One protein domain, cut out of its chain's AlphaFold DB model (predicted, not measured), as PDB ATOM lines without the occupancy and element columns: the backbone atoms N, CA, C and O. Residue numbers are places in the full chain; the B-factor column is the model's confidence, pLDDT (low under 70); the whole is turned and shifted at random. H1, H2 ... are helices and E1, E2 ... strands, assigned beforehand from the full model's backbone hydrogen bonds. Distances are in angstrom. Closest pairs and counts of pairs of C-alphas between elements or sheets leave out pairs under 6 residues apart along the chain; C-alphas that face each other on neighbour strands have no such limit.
ATOM      1  N   VAL A   4      52.148  32.249  46.436       89.69
ATOM      2  CA  VAL A   4      52.999  31.698  47.516       89.69
ATOM      3  C   VAL A   4      54.482  31.647  47.120       89.69
ATOM      4  O   VAL A   4      55.350  31.968  47.929       89.69
ATOM      5  N   GLU A   5      54.781  31.278  45.872       91.94
ATOM      6  CA  GLU A   5      56.152  31.288  45.342       91.94
ATOM      7  C   GLU A   5      56.692  32.726  45.277       91.94
ATOM      8  O   GLU A   5      57.854  32.965  45.605       91.94
ATOM      9  N   PHE A   6      55.838  33.689  44.913       93.38
ATOM     10  CA  PHE A   6      56.190  35.105  44.894       93.38
ATOM     11  C   PHE A   6      56.489  35.643  46.290       93.38
ATOM     12  O   PHE A   6      57.537  36.256  46.465       93.38
ATOM     13  N   LEU A   7      55.657  35.358  47.297       90.19
ATOM     14  CA  LEU A   7      55.923  35.764  48.683       90.19
ATOM     15  C   LEU A   7      57.266  35.216  49.179       90.19
ATOM     16  O   LEU A   7      58.066  35.938  49.772       90.19
ATOM     17  N   GLN A   8      57.551  33.938  48.913       90.75
ATOM     18  CA  GLN A   8      58.844  33.342  49.258       90.75
ATOM     19  C   GLN A   8      60.002  34.057  48.551       90.75
ATOM     20  O   GLN A   8      61.024  34.346  49.173       90.75
ATOM     21  N   HIS A   9      59.846  34.361  47.263       93.75
ATOM     22  CA  HIS A   9      60.863  35.065  46.493       93.75
ATOM     23  C   HIS A   9      61.084  36.498  46.997       93.75
ATOM     24  O   HIS A   9      62.232  36.883  47.214       93.75
ATOM     25  N   TYR A  10      60.012  37.257  47.234       92.81
ATOM     26  CA  TYR A  10      60.047  38.615  47.773       92.81
ATOM     27  C   TYR A  10      60.789  38.660  49.113       92.81
ATOM     28  O   TYR A  10      61.739  39.427  49.259       92.81
ATOM     29  N   ARG A  11      60.457  37.762  50.051       87.81
ATOM     30  CA  ARG A  11      61.121  37.670  51.365       87.81
ATOM     31  C   ARG A  11      62.626  37.444  51.273       87.81
ATOM     32  O   ARG A  11      63.380  37.993  52.068       87.81
ATOM     33  N   ASN A  12      63.057  36.642  50.307       93.31
ATOM     34  CA  ASN A  12      64.470  36.335  50.103       93.31
ATOM     35  C   ASN A  12      65.220  37.432  49.327       93.31
ATOM     36  O   ASN A  12      66.442  37.375  49.247       93.31
ATOM     37  N   ASN A  13      64.510  38.403  48.742       94.38
ATOM     38  CA  ASN A  13      65.072  39.419  47.848       94.38
ATOM     39  C   ASN A  13      64.460  40.809  48.110       94.38
ATOM     40  O   ASN A  13      64.206  41.558  47.167       94.38
ATOM     41  N   ALA A  14      64.202  41.160  49.373       88.62
ATOM     42  CA  ALA A  14      63.469  42.379  49.729       88.62
ATOM     43  C   ALA A  14      64.114  43.657  49.155       88.62
ATOM     44  O   ALA A  14      63.408  44.516  48.637       88.62
ATOM     45  N   ASP A  15      65.448  43.731  49.129       93.38
ATOM     46  CA  ASP A  15      66.196  44.881  48.595       93.38
ATOM     47  C   ASP A  15      66.004  45.094  47.079       93.38
ATOM     48  O   ASP A  15      66.264  46.177  46.541       93.38
ATOM     49  N   PHE A  16      65.550  44.065  46.355       95.56
ATOM     50  CA  PHE A  16      65.252  44.177  44.931       95.56
ATOM     51  C   PHE A  16      63.906  44.863  44.674       95.56
ATOM     52  O   PHE A  16      63.757  45.524  43.645       95.56
ATOM     53  N   TYR A  17      62.933  44.763  45.573       96.88
ATOM     54  CA  TYR A  17      61.572  45.242  45.341       96.88
ATOM     55  C   TYR A  17      61.292  46.571  46.047       96.88
ATOM     56  O   TYR A  17      61.952  46.946  47.011       96.88
ATOM     57  N   TYR A  18      60.278  47.294  45.573       97.12
ATOM     58  CA  TYR A  18      59.605  48.271  46.426       97.12
ATOM     59  C   TYR A  18      58.857  47.553  47.560       97.12
ATOM     60  O   TYR A  18      58.543  46.367  47.416       97.12
ATOM     61  N   PRO A  19      58.529  48.253  48.662       95.81
ATOM     62  CA  PRO A  19      57.758  47.659  49.743       95.81
ATOM     63  C   PRO A  19      56.435  47.077  49.241       95.81
ATOM     64  O   PRO A  19      55.769  47.662  48.381       95.81
ATOM     65  N   MET A  20      56.044  45.943  49.811       94.94
ATOM     66  CA  MET A  20      54.694  45.390  49.726       94.94
ATOM     67  C   MET A  20      53.965  45.642  51.049       94.94
ATOM     68  O   MET A  20      54.604  45.666  52.100       94.94
ATOM     69  N   ILE A  21      52.645  45.842  50.998       93.50
ATOM     70  CA  ILE A  21      51.845  46.126  52.195       93.50
ATOM     71  C   ILE A  21      51.922  44.969  53.206       93.50
ATOM     72  O   ILE A  21      51.990  43.798  52.827       93.50
ATOM     73  N   ASP A  22      51.911  45.312  54.497       83.69
ATOM     74  CA  ASP A  22      52.059  44.377  55.617       83.69
ATOM     75  C   ASP A  22      50.833  43.457  55.806       83.69
ATOM     76  O   ASP A  22      50.014  43.643  56.708       83.69
ATOM     77  N   HIS A  23      50.714  42.452  54.937       77.88
ATOM     78  CA  HIS A  23      49.809  41.300  55.078       77.88
ATOM     79  C   HIS A  23      50.558  39.987  55.331       77.88
ATOM     80  O   HIS A  23      49.974  38.956  55.675       77.88
ATOM     81  N   GLU A  24      51.881  40.023  55.212       65.12
ATOM     82  CA  GLU A  24      52.739  38.906  55.544       65.12
ATOM     83  C   GLU A  24      52.872  38.797  57.066       65.12
ATOM     84  O   GLU A  24      53.384  39.705  57.704       65.12
ATOM     85  N   ARG A  25      52.492  37.651  57.649       69.38
ATOM     86  CA  ARG A  25      52.521  37.361  59.107       69.38
ATOM     87  C   ARG A  25      51.359  37.928  59.921       69.38
ATOM     88  O   ARG A  25      51.419  37.912  61.149       69.38
ATOM     89  N   ARG A  26      50.287  38.375  59.271       79.19
ATOM     90  CA  ARG A  26      49.036  38.706  59.961       79.19
ATOM     91  C   ARG A  26      48.029  37.578  59.795       79.19
ATOM     92  O   ARG A  26      47.996  36.913  58.761       79.19
ATOM     93  N   TYR A  27      47.220  37.373  60.829       82.25
ATOM     94  CA  TYR A  27      46.028  36.547  60.713       82.25
ATOM     95  C   TYR A  27      44.971  37.306  59.915       82.25
ATOM     96  O   TYR A  27      44.690  38.472  60.200       82.25
ATOM     97  N   TRP A  28      44.397  36.636  58.926       84.56
ATOM     98  CA  TRP A  28      43.356  37.169  58.067       84.56
ATOM     99  C   TRP A  28      42.024  36.511  58.394       84.56
ATOM    100  O   TRP A  28      41.830  35.342  58.061       84.56
ATOM    101  N   PRO A  29      41.102  37.216  59.067       84.81
ATOM    102  CA  PRO A  29      39.858  36.601  59.483       84.81
ATOM    103  C   PRO A  29      38.968  36.312  58.272       84.81
ATOM    104  O   PRO A  29      38.870  37.116  57.346       84.81
ATOM    105  N   LYS A  30      38.251  35.185  58.333       89.44
ATOM    106  CA  LYS A  30      37.204  34.834  57.365       89.44
ATOM    107  C   LYS A  30      36.124  35.912  57.237       89.44
ATOM    108  O   LYS A  30      35.573  36.083  56.157       89.44
ATOM    109  N   VAL A  31      35.790  36.593  58.333       92.25
ATOM    110  CA  VAL A  31      34.777  37.655  58.375       92.25
ATOM    111  C   VAL A  31      35.365  38.861  59.100       92.25
ATOM    112  O   VAL A  31      35.956  38.697  60.170       92.25
ATOM    113  N   ASN A  32      35.235  40.056  58.526       90.38
ATOM    114  CA  ASN A  32      35.708  41.287  59.158       90.38
ATOM    115  C   ASN A  32      34.710  41.804  60.225       90.38
ATOM    116  O   ASN A  32      33.681  41.195  60.508       90.38
ATOM    117  N   ASN A  33      35.016  42.941  60.853       89.62
ATOM    118  CA  ASN A  33      34.201  43.522  61.927       89.62
ATOM    119  C   ASN A  33      32.860  44.123  61.466       89.62
ATOM    120  O   ASN A  33      32.043  44.463  62.321       89.62
ATOM    121  N   ILE A  34      32.648  44.276  60.159       90.88
ATOM    122  CA  ILE A  34      31.406  44.796  59.570       90.88
ATOM    123  C   ILE A  34      30.588  43.709  58.858       90.88
ATOM    124  O   ILE A  34      29.485  43.984  58.408       90.88
ATOM    125  N   GLY A  35      31.071  42.462  58.850       92.50
ATOM    126  CA  GLY A  35      30.347  41.307  58.323       92.50
ATOM    127  C   GLY A  35      30.747  40.888  56.910       92.50
ATOM    128  O   GLY A  35      30.198  39.902  56.417       92.50
ATOM    129  N   ASP A  36      31.718  41.556  56.281       94.81
ATOM    130  CA  ASP A  36      32.199  41.141  54.963       94.81
ATOM    131  C   ASP A  36      33.017  39.862  55.075       94.81
ATOM    132  O   ASP A  36      33.819  39.671  55.996       94.81
ATOM    133  N   ILE A  37      32.838  38.997  54.089       94.75
ATOM    134  CA  ILE A  37      33.483  37.701  53.985       94.75
ATOM    135  C   ILE A  37      34.744  37.843  53.139       94.75
ATOM    136  O   ILE A  37      34.693  38.310  52.000       94.75
ATOM    137  N   ASN A  38      35.871  37.383  53.673       93.00
ATOM    138  CA  ASN A  38      37.101  37.230  52.915       93.00
ATOM    139  C   ASN A  38      36.955  36.043  51.957       93.00
ATOM    140  O   ASN A  38      36.807  34.894  52.382       93.00
ATOM    141  N   ILE A  39      36.988  36.318  50.658       93.19
ATOM    142  CA  ILE A  39      36.963  35.286  49.622       93.19
ATOM    143  C   ILE A  39      38.383  34.780  49.377       93.19
ATOM    144  O   ILE A  39      38.610  33.573  49.226       93.19
ATOM    145  N   GLY A  40      39.355  35.688  49.341       94.69
ATOM    146  CA  GLY A  40      40.700  35.317  48.968       94.69
ATOM    147  C   GLY A  40      41.656  36.465  48.728       94.69
ATOM    148  O   GLY A  40      41.432  37.606  49.120       94.69
ATOM    149  N   TRP A  41      42.760  36.120  48.081       95.19
ATOM    150  CA  TRP A  41      43.895  36.999  47.871       95.19
ATOM    151  C   TRP A  41      44.675  36.618  46.616       95.19
ATOM    152  O   TRP A  41      44.536  35.514  46.082       95.19
ATOM    153  N   ASP A  42      45.533  37.531  46.182       95.56
ATOM    154  CA  ASP A  42      46.593  37.274  45.212       95.56
ATOM    155  C   ASP A  42      47.780  38.200  45.484       95.56
ATOM    156  O   ASP A  42      47.655  39.213  46.170       95.56
ATOM    157  N   CYS A  43      48.945  37.873  44.943       95.62
ATOM    158  CA  CYS A  43      50.086  38.777  44.944       95.62
ATOM    159  C   CYS A  43      51.047  38.451  43.804       95.62
ATOM    160  O   CYS A  43      51.168  37.309  43.352       95.62
ATOM    161  N   GLY A  44      51.794  39.465  43.395       95.69
ATOM    162  CA  GLY A  44      52.778  39.375  42.330       95.69
ATOM    163  C   GLY A  44      53.534  40.687  42.209       95.69
ATOM    164  O   GLY A  44      53.602  41.458  43.163       95.69
ATOM    165  N   ALA A  45      54.098  40.975  41.036       95.88
ATOM    166  CA  ALA A  45      54.807  42.230  40.815       95.88
ATOM    167  C   ALA A  45      54.585  42.812  39.420       95.88
ATOM    168  O   ALA A  45      54.573  42.102  38.417       95.88
ATOM    169  N   ILE A  46      54.501  44.139  39.377       95.56
ATOM    170  CA  ILE A  46      54.548  44.966  38.175       95.56
ATOM    171  C   ILE A  46      55.971  45.528  38.091       95.56
ATOM    172  O   ILE A  46      56.317  46.532  38.721       95.56
ATOM    173  N   GLY A  47      56.851  44.815  37.386       94.38
ATOM    174  CA  GLY A  47      58.289  45.094  37.410       94.38
ATOM    175  C   GLY A  47      58.870  44.915  38.817       94.38
ATOM    176  O   GLY A  47      58.803  43.829  39.386       94.38
ATOM    177  N   ARG A  48      59.433  45.986  39.392       96.19
ATOM    178  CA  ARG A  48      59.960  46.002  40.773       96.19
ATOM    179  C   ARG A  48      58.914  46.384  41.826       96.19
ATOM    180  O   ARG A  48      59.276  46.503  42.990       96.19
ATOM    181  N   ARG A  49      57.653  46.611  41.444       97.00
ATOM    182  CA  ARG A  49      56.571  47.020  42.350       97.00
ATOM    183  C   ARG A  49      55.677  45.825  42.676       97.00
ATOM    184  O   ARG A  49      54.862  45.462  41.827       97.00
ATOM    185  N   PRO A  50      55.809  45.203  43.857       96.75
ATOM    186  CA  PRO A  50      54.866  44.187  44.284       96.75
ATOM    187  C   PRO A  50      53.448  44.751  44.353       96.75
ATOM    188  O   PRO A  50      53.256  45.925  44.688       96.75
ATOM    189  N   TYR A  51      52.473  43.900  44.062       96.88
ATOM    190  CA  TYR A  51      51.087  44.125  44.426       96.88
ATOM    191  C   TYR A  51      50.642  43.051  45.408       96.88
ATOM    192  O   TYR A  51      51.081  41.900  45.338       96.88
ATOM    193  N   PHE A  52      49.725  43.433  46.283       96.50
ATOM    194  CA  PHE A  52      48.973  42.507  47.107       96.50
ATOM    195  C   PHE A  52      47.489  42.793  46.905       96.50
ATOM    196  O   PHE A  52      47.087  43.954  46.899       96.50
ATOM    197  N   LEU A  53      46.688  41.757  46.706       96.38
ATOM    198  CA  LEU A  53      45.268  41.855  46.424       96.38
ATOM    199  C   LEU A  53      44.467  41.124  47.487       96.38
ATOM    200  O   LEU A  53      44.802  40.004  47.863       96.38
ATOM    201  N   GLU A  54      43.355  41.725  47.879       95.81
ATOM    202  CA  GLU A  54      42.313  41.099  48.688       95.81
ATOM    203  C   GLU A  54      41.024  41.002  47.876       95.81
ATOM    204  O   GLU A  54      40.746  41.875  47.055       95.81
ATOM    205  N   CYS A  55      40.235  39.961  48.119       96.38
ATOM    206  CA  CYS A  55      38.913  39.776  47.541       96.38
ATOM    207  C   CYS A  55      37.897  39.591  48.668       96.38
ATOM    208  O   CYS A  55      38.014  38.660  49.468       96.38
ATOM    209  N   TRP A  56      36.903  40.472  48.712       96.31
ATOM    210  CA  TRP A  56      35.888  40.546  49.757       96.31
ATOM    211  C   TRP A  56      34.487  40.469  49.154       96.31
ATOM    212  O   TRP A  56      34.247  40.968  48.054       96.31
ATOM    213  N   SER A  57      33.556  39.870  49.891       96.12
ATOM    214  CA  SER A  57      32.128  39.882  49.579       96.12
ATOM    215  C   SER A  57      31.337  40.410  50.763       96.12
ATOM    216  O   SER A  57      31.408  39.844  51.852       96.12
ATOM    217  N   GLY A  58      30.526  41.434  50.532       95.44
ATOM    218  CA  GLY A  58      29.687  42.069  51.544       95.44
ATOM    219  C   GLY A  58      28.471  42.718  50.901       95.44
ATOM    220  O   GLY A  58      28.567  43.216  49.784       95.44
ATOM    221  N   GLU A  59      27.320  42.662  51.576       94.12
ATOM    222  CA  GLU A  59      26.070  43.314  51.140       94.12
ATOM    223  C   GLU A  59      25.720  43.087  49.649       94.12
ATOM    224  O   GLU A  59      25.401  44.020  48.915       94.12
ATOM    225  N   GLY A  60      25.830  41.839  49.174       94.38
ATOM    226  CA  GLY A  60      25.536  41.485  47.777       94.38
ATOM    227  C   GLY A  60      26.544  42.034  46.757       94.38
ATOM    228  O   GLY A  60      26.262  42.053  45.568       94.38
ATOM    229  N   THR A  61      27.718  42.493  47.187       95.75
ATOM    230  CA  THR A  61      28.772  43.033  46.318       95.75
ATOM    231  C   THR A  61      30.061  42.242  46.493       95.75
ATOM    232  O   THR A  61      30.509  42.016  47.616       95.75
ATOM    233  N   THR A  62      30.702  41.866  45.385       97.00
ATOM    234  CA  THR A  62      32.082  41.358  45.396       97.00
ATOM    235  C   THR A  62      33.039  42.473  44.993       97.00
ATOM    236  O   THR A  62      32.857  43.112  43.954       97.00
ATOM    237  N   MET A  63      34.081  42.696  45.789       96.69
ATOM    238  CA  MET A  63      35.107  43.704  45.533       96.69
ATOM    239  C   MET A  63      36.503  43.110  45.640       96.69
ATOM    240  O   MET A  63      36.758  42.235  46.465       96.69
ATOM    241  N   ILE A  64      37.423  43.652  44.848       97.38
ATOM    242  CA  ILE A  64      38.853  43.460  45.061       97.38
ATOM    243  C   ILE A  64      39.505  44.771  45.482       97.38
ATOM    244  O   ILE A  64      39.155  45.845  44.986       97.38
ATOM    245  N   THR A  65      40.502  44.653  46.349       97.25
ATOM    246  CA  THR A  65      41.346  45.766  46.776       97.25
ATOM    247  C   THR A  65      42.787  45.437  46.450       97.25
ATOM    248  O   THR A  65      43.334  44.465  46.961       97.25
ATOM    249  N   ILE A  66      43.410  46.244  45.596       98.00
ATOM    250  CA  ILE A  66      44.809  46.095  45.196       98.00
ATOM    251  C   ILE A  66      45.646  47.141  45.918       98.00
ATOM    252  O   ILE A  66      45.377  48.339  45.829       98.00
ATOM    253  N   PHE A  67      46.699  46.686  46.582       98.00
ATOM    254  CA  PHE A  67      47.695  47.529  47.217       98.00
ATOM    255  C   PHE A  67      48.990  47.531  46.424       98.00
ATOM    256  O   PHE A  67      49.546  46.473  46.130       98.00
ATOM    257  N   ILE A  68      49.499  48.723  46.128       97.69
ATOM    258  CA  ILE A  68      50.787  48.928  45.457       97.69
ATOM    259  C   ILE A  68      51.536  50.094  46.097       97.69
ATOM    260  O   ILE A  68      50.926  51.083  46.499       97.69
ATOM    261  N   SER A  69      52.864  49.999  46.192       97.81
ATOM    262  CA  SER A  69      53.689  51.087  46.740       97.81
ATOM    263  C   SER A  69      53.535  52.367  45.917       97.81
ATOM    264  O   SER A  69      53.534  52.298  44.684       97.81
ATOM    265  N   THR A  70      53.493  53.527  46.575       98.25
ATOM    266  CA  THR A  70      53.443  54.837  45.902       98.25
ATOM    267  C   THR A  70      54.797  55.301  45.363       98.25
ATOM    268  O   THR A  70      54.832  56.263  44.606       98.25
ATOM    269  N   ILE A  71      55.912  54.646  45.722       98.12
ATOM    270  CA  ILE A  71      57.270  55.130  45.414       98.12
ATOM    271  C   ILE A  71      57.458  55.310  43.904       98.12
ATOM    272  O   ILE A  71      57.377  54.332  43.158       98.12
ATOM    273  N   GLY A  72      57.756  56.529  43.461       97.50
ATOM    274  CA  GLY A  72      57.954  56.905  42.058       97.50
ATOM    275  C   GLY A  72      56.670  57.081  41.238       97.50
ATOM    276  O   GLY A  72      56.764  57.266  40.026       97.50
ATOM    277  N   ILE A  73      55.493  56.981  41.862       97.62
ATOM    278  CA  ILE A  73      54.171  57.202  41.255       97.62
ATOM    279  C   ILE A  73      53.251  58.011  42.188       97.62
ATOM    280  O   ILE A  73      52.032  57.917  42.113       97.62
ATOM    281  N   GLU A  74      53.819  58.804  43.096       97.94
ATOM    282  CA  GLU A  74      53.107  59.481  44.187       97.94
ATOM    283  C   GLU A  74      52.043  60.466  43.688       97.94
ATOM    284  O   GLU A  74      51.065  60.732  44.382       97.94
ATOM    285  N   THR A  75      52.239  61.009  42.488       97.31
ATOM    286  CA  THR A  75      51.338  61.979  41.857       97.31
ATOM    287  C   THR A  75      50.392  61.351  40.841       97.31
ATOM    288  O   THR A  75      49.692  62.096  40.159       97.31
ATOM    289  N   TYR A  76      50.403  60.022  40.685       98.00
ATOM    290  CA  TYR A  76      49.534  59.366  39.714       98.00
ATOM    291  C   TYR A  76      48.066  59.587  40.070       98.00
ATOM    292  O   TYR A  76      47.664  59.476  41.233       98.00
ATOM    293  N   THR A  77      47.253  59.850  39.054       97.44
ATOM    294  CA  THR A  77      45.799  59.848  39.203       97.44
ATOM    295  C   THR A  77      45.256  58.421  39.263       97.44
ATOM    296  O   THR A  77      45.945  57.444  38.954       97.44
ATOM    297  N   VAL A  78      43.982  58.283  39.636       96.75
ATOM    298  CA  VAL A  78      43.292  56.985  39.635       96.75
ATOM    299  C   VAL A  78      43.330  56.353  38.242       96.75
ATOM    300  O   VAL A  78      43.607  55.166  38.123       96.75
ATOM    301  N   GLU A  79      43.117  57.146  37.191       97.31
ATOM    302  CA  GLU A  79      43.176  56.711  35.792       97.31
ATOM    303  C   GLU A  79      44.563  56.171  35.417       97.31
ATOM    304  O   GLU A  79      44.673  55.164  34.719       97.31
ATOM    305  N   GLU A  80      45.635  56.825  35.869       98.06
ATOM    306  CA  GLU A  80      47.010  56.408  35.577       98.06
ATOM    307  C   GLU A  80      47.382  55.118  36.314       98.06
ATOM    308  O   GLU A  80      48.011  54.230  35.728       98.06
ATOM    309  N   ILE A  81      46.951  54.983  37.572       97.75
ATOM    310  CA  ILE A  81      47.103  53.748  38.351       97.75
ATOM    311  C   ILE A  81      46.339  52.611  37.670       97.75
ATOM    312  O   ILE A  81      46.907  51.551  37.417       97.75
ATOM    313  N   GLU A  82      45.074  52.836  37.328       96.38
ATOM    314  CA  GLU A  82      44.209  51.853  36.676       96.38
ATOM    315  C   GLU A  82      44.806  51.387  35.343       96.38
ATOM    316  O   GLU A  82      44.948  50.189  35.095       96.38
ATOM    317  N   LYS A  83      45.272  52.333  34.518       97.12
ATOM    318  CA  LYS A  83      45.959  52.042  33.257       97.12
ATOM    319  C   LYS A  83      47.212  51.192  33.461       97.12
ATOM    320  O   LYS A  83      47.494  50.328  32.634       97.12
ATOM    321  N   MET A  84      47.966  51.413  34.539       97.50
ATOM    322  CA  MET A  84      49.126  50.589  34.875       97.50
ATOM    323  C   MET A  84      48.724  49.161  35.274       97.50
ATOM    324  O   MET A  84      49.382  48.216  34.842       97.50
ATOM    325  N   LEU A  85      47.662  48.991  36.070       97.31
ATOM    326  CA  LEU A  85      47.176  47.674  36.503       97.31
ATOM    327  C   LEU A  85      46.593  46.865  35.334       97.31
ATOM    328  O   LEU A  85      46.888  45.683  35.184       97.31
ATOM    329  N   ILE A  86      45.810  47.506  34.466       97.25
ATOM    330  CA  ILE A  86      45.275  46.865  33.259       97.25
ATOM    331  C   ILE A  86      46.411  46.575  32.273       97.25
ATOM    332  O   ILE A  86      46.498  45.485  31.712       97.25
ATOM    333  N   GLY A  87      47.331  47.526  32.093       97.25
ATOM    334  CA  GLY A  87      48.483  47.384  31.203       97.25
ATOM    335  C   GLY A  87      49.476  46.297  31.628       97.25
ATOM    336  O   GLY A  87      50.202  45.785  30.779       97.25
ATOM    337  N   SER A  88      49.502  45.917  32.910       95.62
ATOM    338  CA  SER A  88      50.281  44.772  33.398       95.62
ATOM    339  C   SER A  88      49.572  43.426  33.209       95.62
ATOM    340  O   SER A  88      50.183  42.384  33.445       95.62
ATOM    341  N   GLY A  89      48.310  43.438  32.765       95.38
ATOM    342  CA  GLY A  89      47.484  42.248  32.586       95.38
ATOM    343  C   GLY A  89      46.887  41.703  33.883       95.38
ATOM    344  O   GLY A  89      46.478  40.546  33.905       95.38
ATOM    345  N   LEU A  90      46.849  42.496  34.962       95.75
ATOM    346  CA  LEU A  90      46.316  42.036  36.247       95.75
ATOM    347  C   LEU A  90      44.806  41.767  36.180       95.75
ATOM    348  O   LEU A  90      44.321  40.792  36.747       95.75
ATOM    349  N   TYR A  91      44.076  42.620  35.468       96.88
ATOM    350  CA  TYR A  91      42.673  42.414  35.130       96.88
ATOM    351  C   TYR A  91      42.328  43.162  33.839       96.88
ATOM    352  O   TYR A  91      43.093  44.011  33.371       96.88
ATOM    353  N   SER A  92      41.162  42.867  33.274       97.50
ATOM    354  CA  SER A  92      40.593  43.618  32.154       97.50
ATOM    355  C   SER A  92      39.153  44.035  32.436       97.50
ATOM    356  O   SER A  92      38.462  43.419  33.247       97.50
ATOM    357  N   GLN A  93      38.721  45.122  31.800       97.44
ATOM    358  CA  GLN A  93      37.381  45.684  31.964       97.44
ATOM    359  C   GLN A  93      36.389  44.972  31.039       97.44
ATOM    360  O   GLN A  93      36.697  44.722  29.872       97.44
ATOM    361  N   LYS A  94      35.185  44.701  31.545       97.62
ATOM    362  CA  LYS A  94      34.042  44.210  30.765       97.62
ATOM    363  C   LYS A  94      32.940  45.272  30.699       97.62
ATOM    364  O   LYS A  94      33.056  46.360  31.265       97.62
ATOM    365  N   GLU A  95      31.864  44.962  29.981       95.69
ATOM    366  CA  GLU A  95      30.658  45.790  29.974       95.69
ATOM    367  C   GLU A  95      30.139  46.015  31.406       95.69
ATOM    368  O   GLU A  95      30.217  45.126  32.250       95.69
ATOM    369  N   GLY A  96      29.662  47.229  31.693       94.31
ATOM    370  CA  GLY A  96      29.193  47.617  33.028       94.31
ATOM    371  C   GLY A  96      30.292  48.069  33.998       94.31
ATOM    372  O   GLY A  96      29.966  48.561  35.081       94.31
ATOM    373  N   TYR A  97      31.573  47.977  33.616       96.88
ATOM    374  CA  TYR A  97      32.683  48.425  34.457       96.88
ATOM    375  C   TYR A  97      32.541  49.893  34.870       96.88
ATOM    376  O   TYR A  97      32.286  50.782  34.051       96.88
ATOM    377  N   ARG A  98      32.773  50.153  36.157       95.19
ATOM    378  CA  ARG A  98      32.894  51.500  36.713       95.19
ATOM    379  C   ARG A  98      34.324  51.709  37.173       95.19
ATOM    380  O   ARG A  98      34.922  50.809  37.751       95.19
ATOM    381  N   GLN A  99      34.828  52.917  36.943       95.31
ATOM    382  CA  GLN A  99      36.179  53.304  37.322       95.31
ATOM    383  C   GLN A  99      36.482  52.959  38.785       95.31
ATOM    384  O   GLN A  99      35.674  53.247  39.678       95.31
ATOM    385  N   ALA A 100      37.672  52.403  39.009       96.62
ATOM    386  CA  ALA A 100      38.188  52.108  40.334       96.62
ATOM    387  C   ALA A 100      38.203  53.353  41.237       96.62
ATOM    388  O   ALA A 100      38.184  54.501  40.781       96.62
ATOM    389  N   LYS A 101      38.285  53.134  42.550       97.56
ATOM    390  CA  LYS A 101      38.561  54.196  43.527       97.56
ATOM    391  C   LYS A 101      39.883  53.918  44.210       97.56
ATOM    392  O   LYS A 101      40.065  52.837  44.757       97.56
ATOM    393  N   ALA A 102      40.788  54.893  44.211       97.00
ATOM    394  CA  ALA A 102      42.059  54.774  44.913       97.00
ATOM    395  C   ALA A 102      42.157  55.781  46.059       97.00
ATOM    396  O   ALA A 102      41.782  56.944  45.912       97.00
ATOM    397  N   VAL A 103      42.700  55.333  47.186       97.06
ATOM    398  CA  VAL A 103      43.085  56.186  48.316       97.06
ATOM    399  C   VAL A 103      44.506  55.852  48.750       97.06
ATOM    400  O   VAL A 103      44.979  54.738  48.543       97.06
ATOM    401  N   SER A 104      45.207  56.818  49.342       96.56
ATOM    402  CA  SER A 104      46.522  56.563  49.937       96.56
ATOM    403  C   SER A 104      46.371  56.043  51.362       96.56
ATOM    404  O   SER A 104      45.630  56.617  52.159       96.56
ATOM    405  N   VAL A 105      47.097  54.978  51.685       96.69
ATOM    406  CA  VAL A 105      47.139  54.362  53.016       96.69
ATOM    407  C   VAL A 105      48.584  54.153  53.456       96.69
ATOM    408  O   VAL A 105      49.499  54.131  52.630       96.69
ATOM    409  N   LYS A 106      48.792  54.004  54.766       95.94
ATOM    410  CA  LYS A 106      50.089  53.669  55.360       95.94
ATOM    411  C   LYS A 106      50.002  52.350  56.118       95.94
ATOM    412  O   LYS A 106      48.980  52.080  56.748       95.94
ATOM    413  N   ASP A 107      51.053  51.540  56.039       92.88
ATOM    414  CA  ASP A 107      51.171  50.321  56.842       92.88
ATOM    415  C   ASP A 107      51.755  50.606  58.243       92.88
ATOM    416  O   ASP A 107      51.996  51.748  58.635       92.88
ATOM    417  N   SER A 108      51.982  49.541  59.013       89.62
ATOM    418  CA  SER A 108      52.626  49.571  60.340       89.62
ATOM    419  C   SER A 108      54.079  50.061  60.322       89.62
ATOM    420  O   SER A 108      54.594  50.442  61.371       89.62
ATOM    421  N   ASN A 109      54.733  50.049  59.159       90.62
ATOM    422  CA  ASN A 109      56.122  50.451  58.956       90.62
ATOM    423  C   ASN A 109      56.230  51.852  58.318       90.62
ATOM    424  O   ASN A 109      57.311  52.240  57.881       90.62
TER     425      ASN A 109
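What this domain is: This is residues 4 to 109 of the 150 residues of an uncharacterized protein of Butyrivibrio sp. INlla16 (UniProt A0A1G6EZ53). A long, twisted ribbon of three strands, E1, E2 and E3, runs through the middle, with the short helix H1 over E1. Beyond the E3 edge lie E4, a strand on its own, and helix H2, which only grazes the sheet; residues 92 to 98 stick out. The printed part has 106 residues, with two named helices and four named strands in the order H1 E1 E2 E3 H2 E4, class mixed. The sheet order is E1 - E2 - E3, all antiparallel. It is compact, with a radius of gyration of the C-alphas of 14.5 A and spans of 41 by 32 by 24 A.

Where its parts are: Find C-alpha 37 at (33.483, 37.701, 53.985); from there E1, residues 37 to 46, runs 27.3 A. E2, residues 49 to 58, covers 28.8 A, and E3, residues 61 to 69, 26.2 A. H1 is residues 4 to 12, from C-alpha 4 at (52.999, 31.698, 47.516). H2 is residues 78 to 87, and E4 is residues 101 to 106, ending at C-alpha 106, (50.089, 53.669, 55.360).

How they stand to each other: E1, E2 and E3 form a meander, each strand the antiparallel neighbour of the one before, in two hairpins. Look at N 39 and O 55, 2.8 A, for E1 and E2, and N 54 and O 65, 2.9 A, for E2 and E3. H1 is on the sheet; its closest C-alphas to E1 are Phe 6 and Gly 44, 6.0 A. E3 and E4 are near each other, and E4 pairs with no named strand. The closest C-alphas of H2 and E4 are Val 78 and Ala 102, 5.9 A. H1 and H2 are apart. In both helices every O i to N i+4 pair is within hydrogen-bond range.

The domain as a whole: The C-alphas of Asp 15 and Gly 60, 40.8 A apart, are the two farthest apart. The printed part has no cut. The links H1 to E1 and H2 to E4 are long. Residues 24 to 25 have pLDDT under 70.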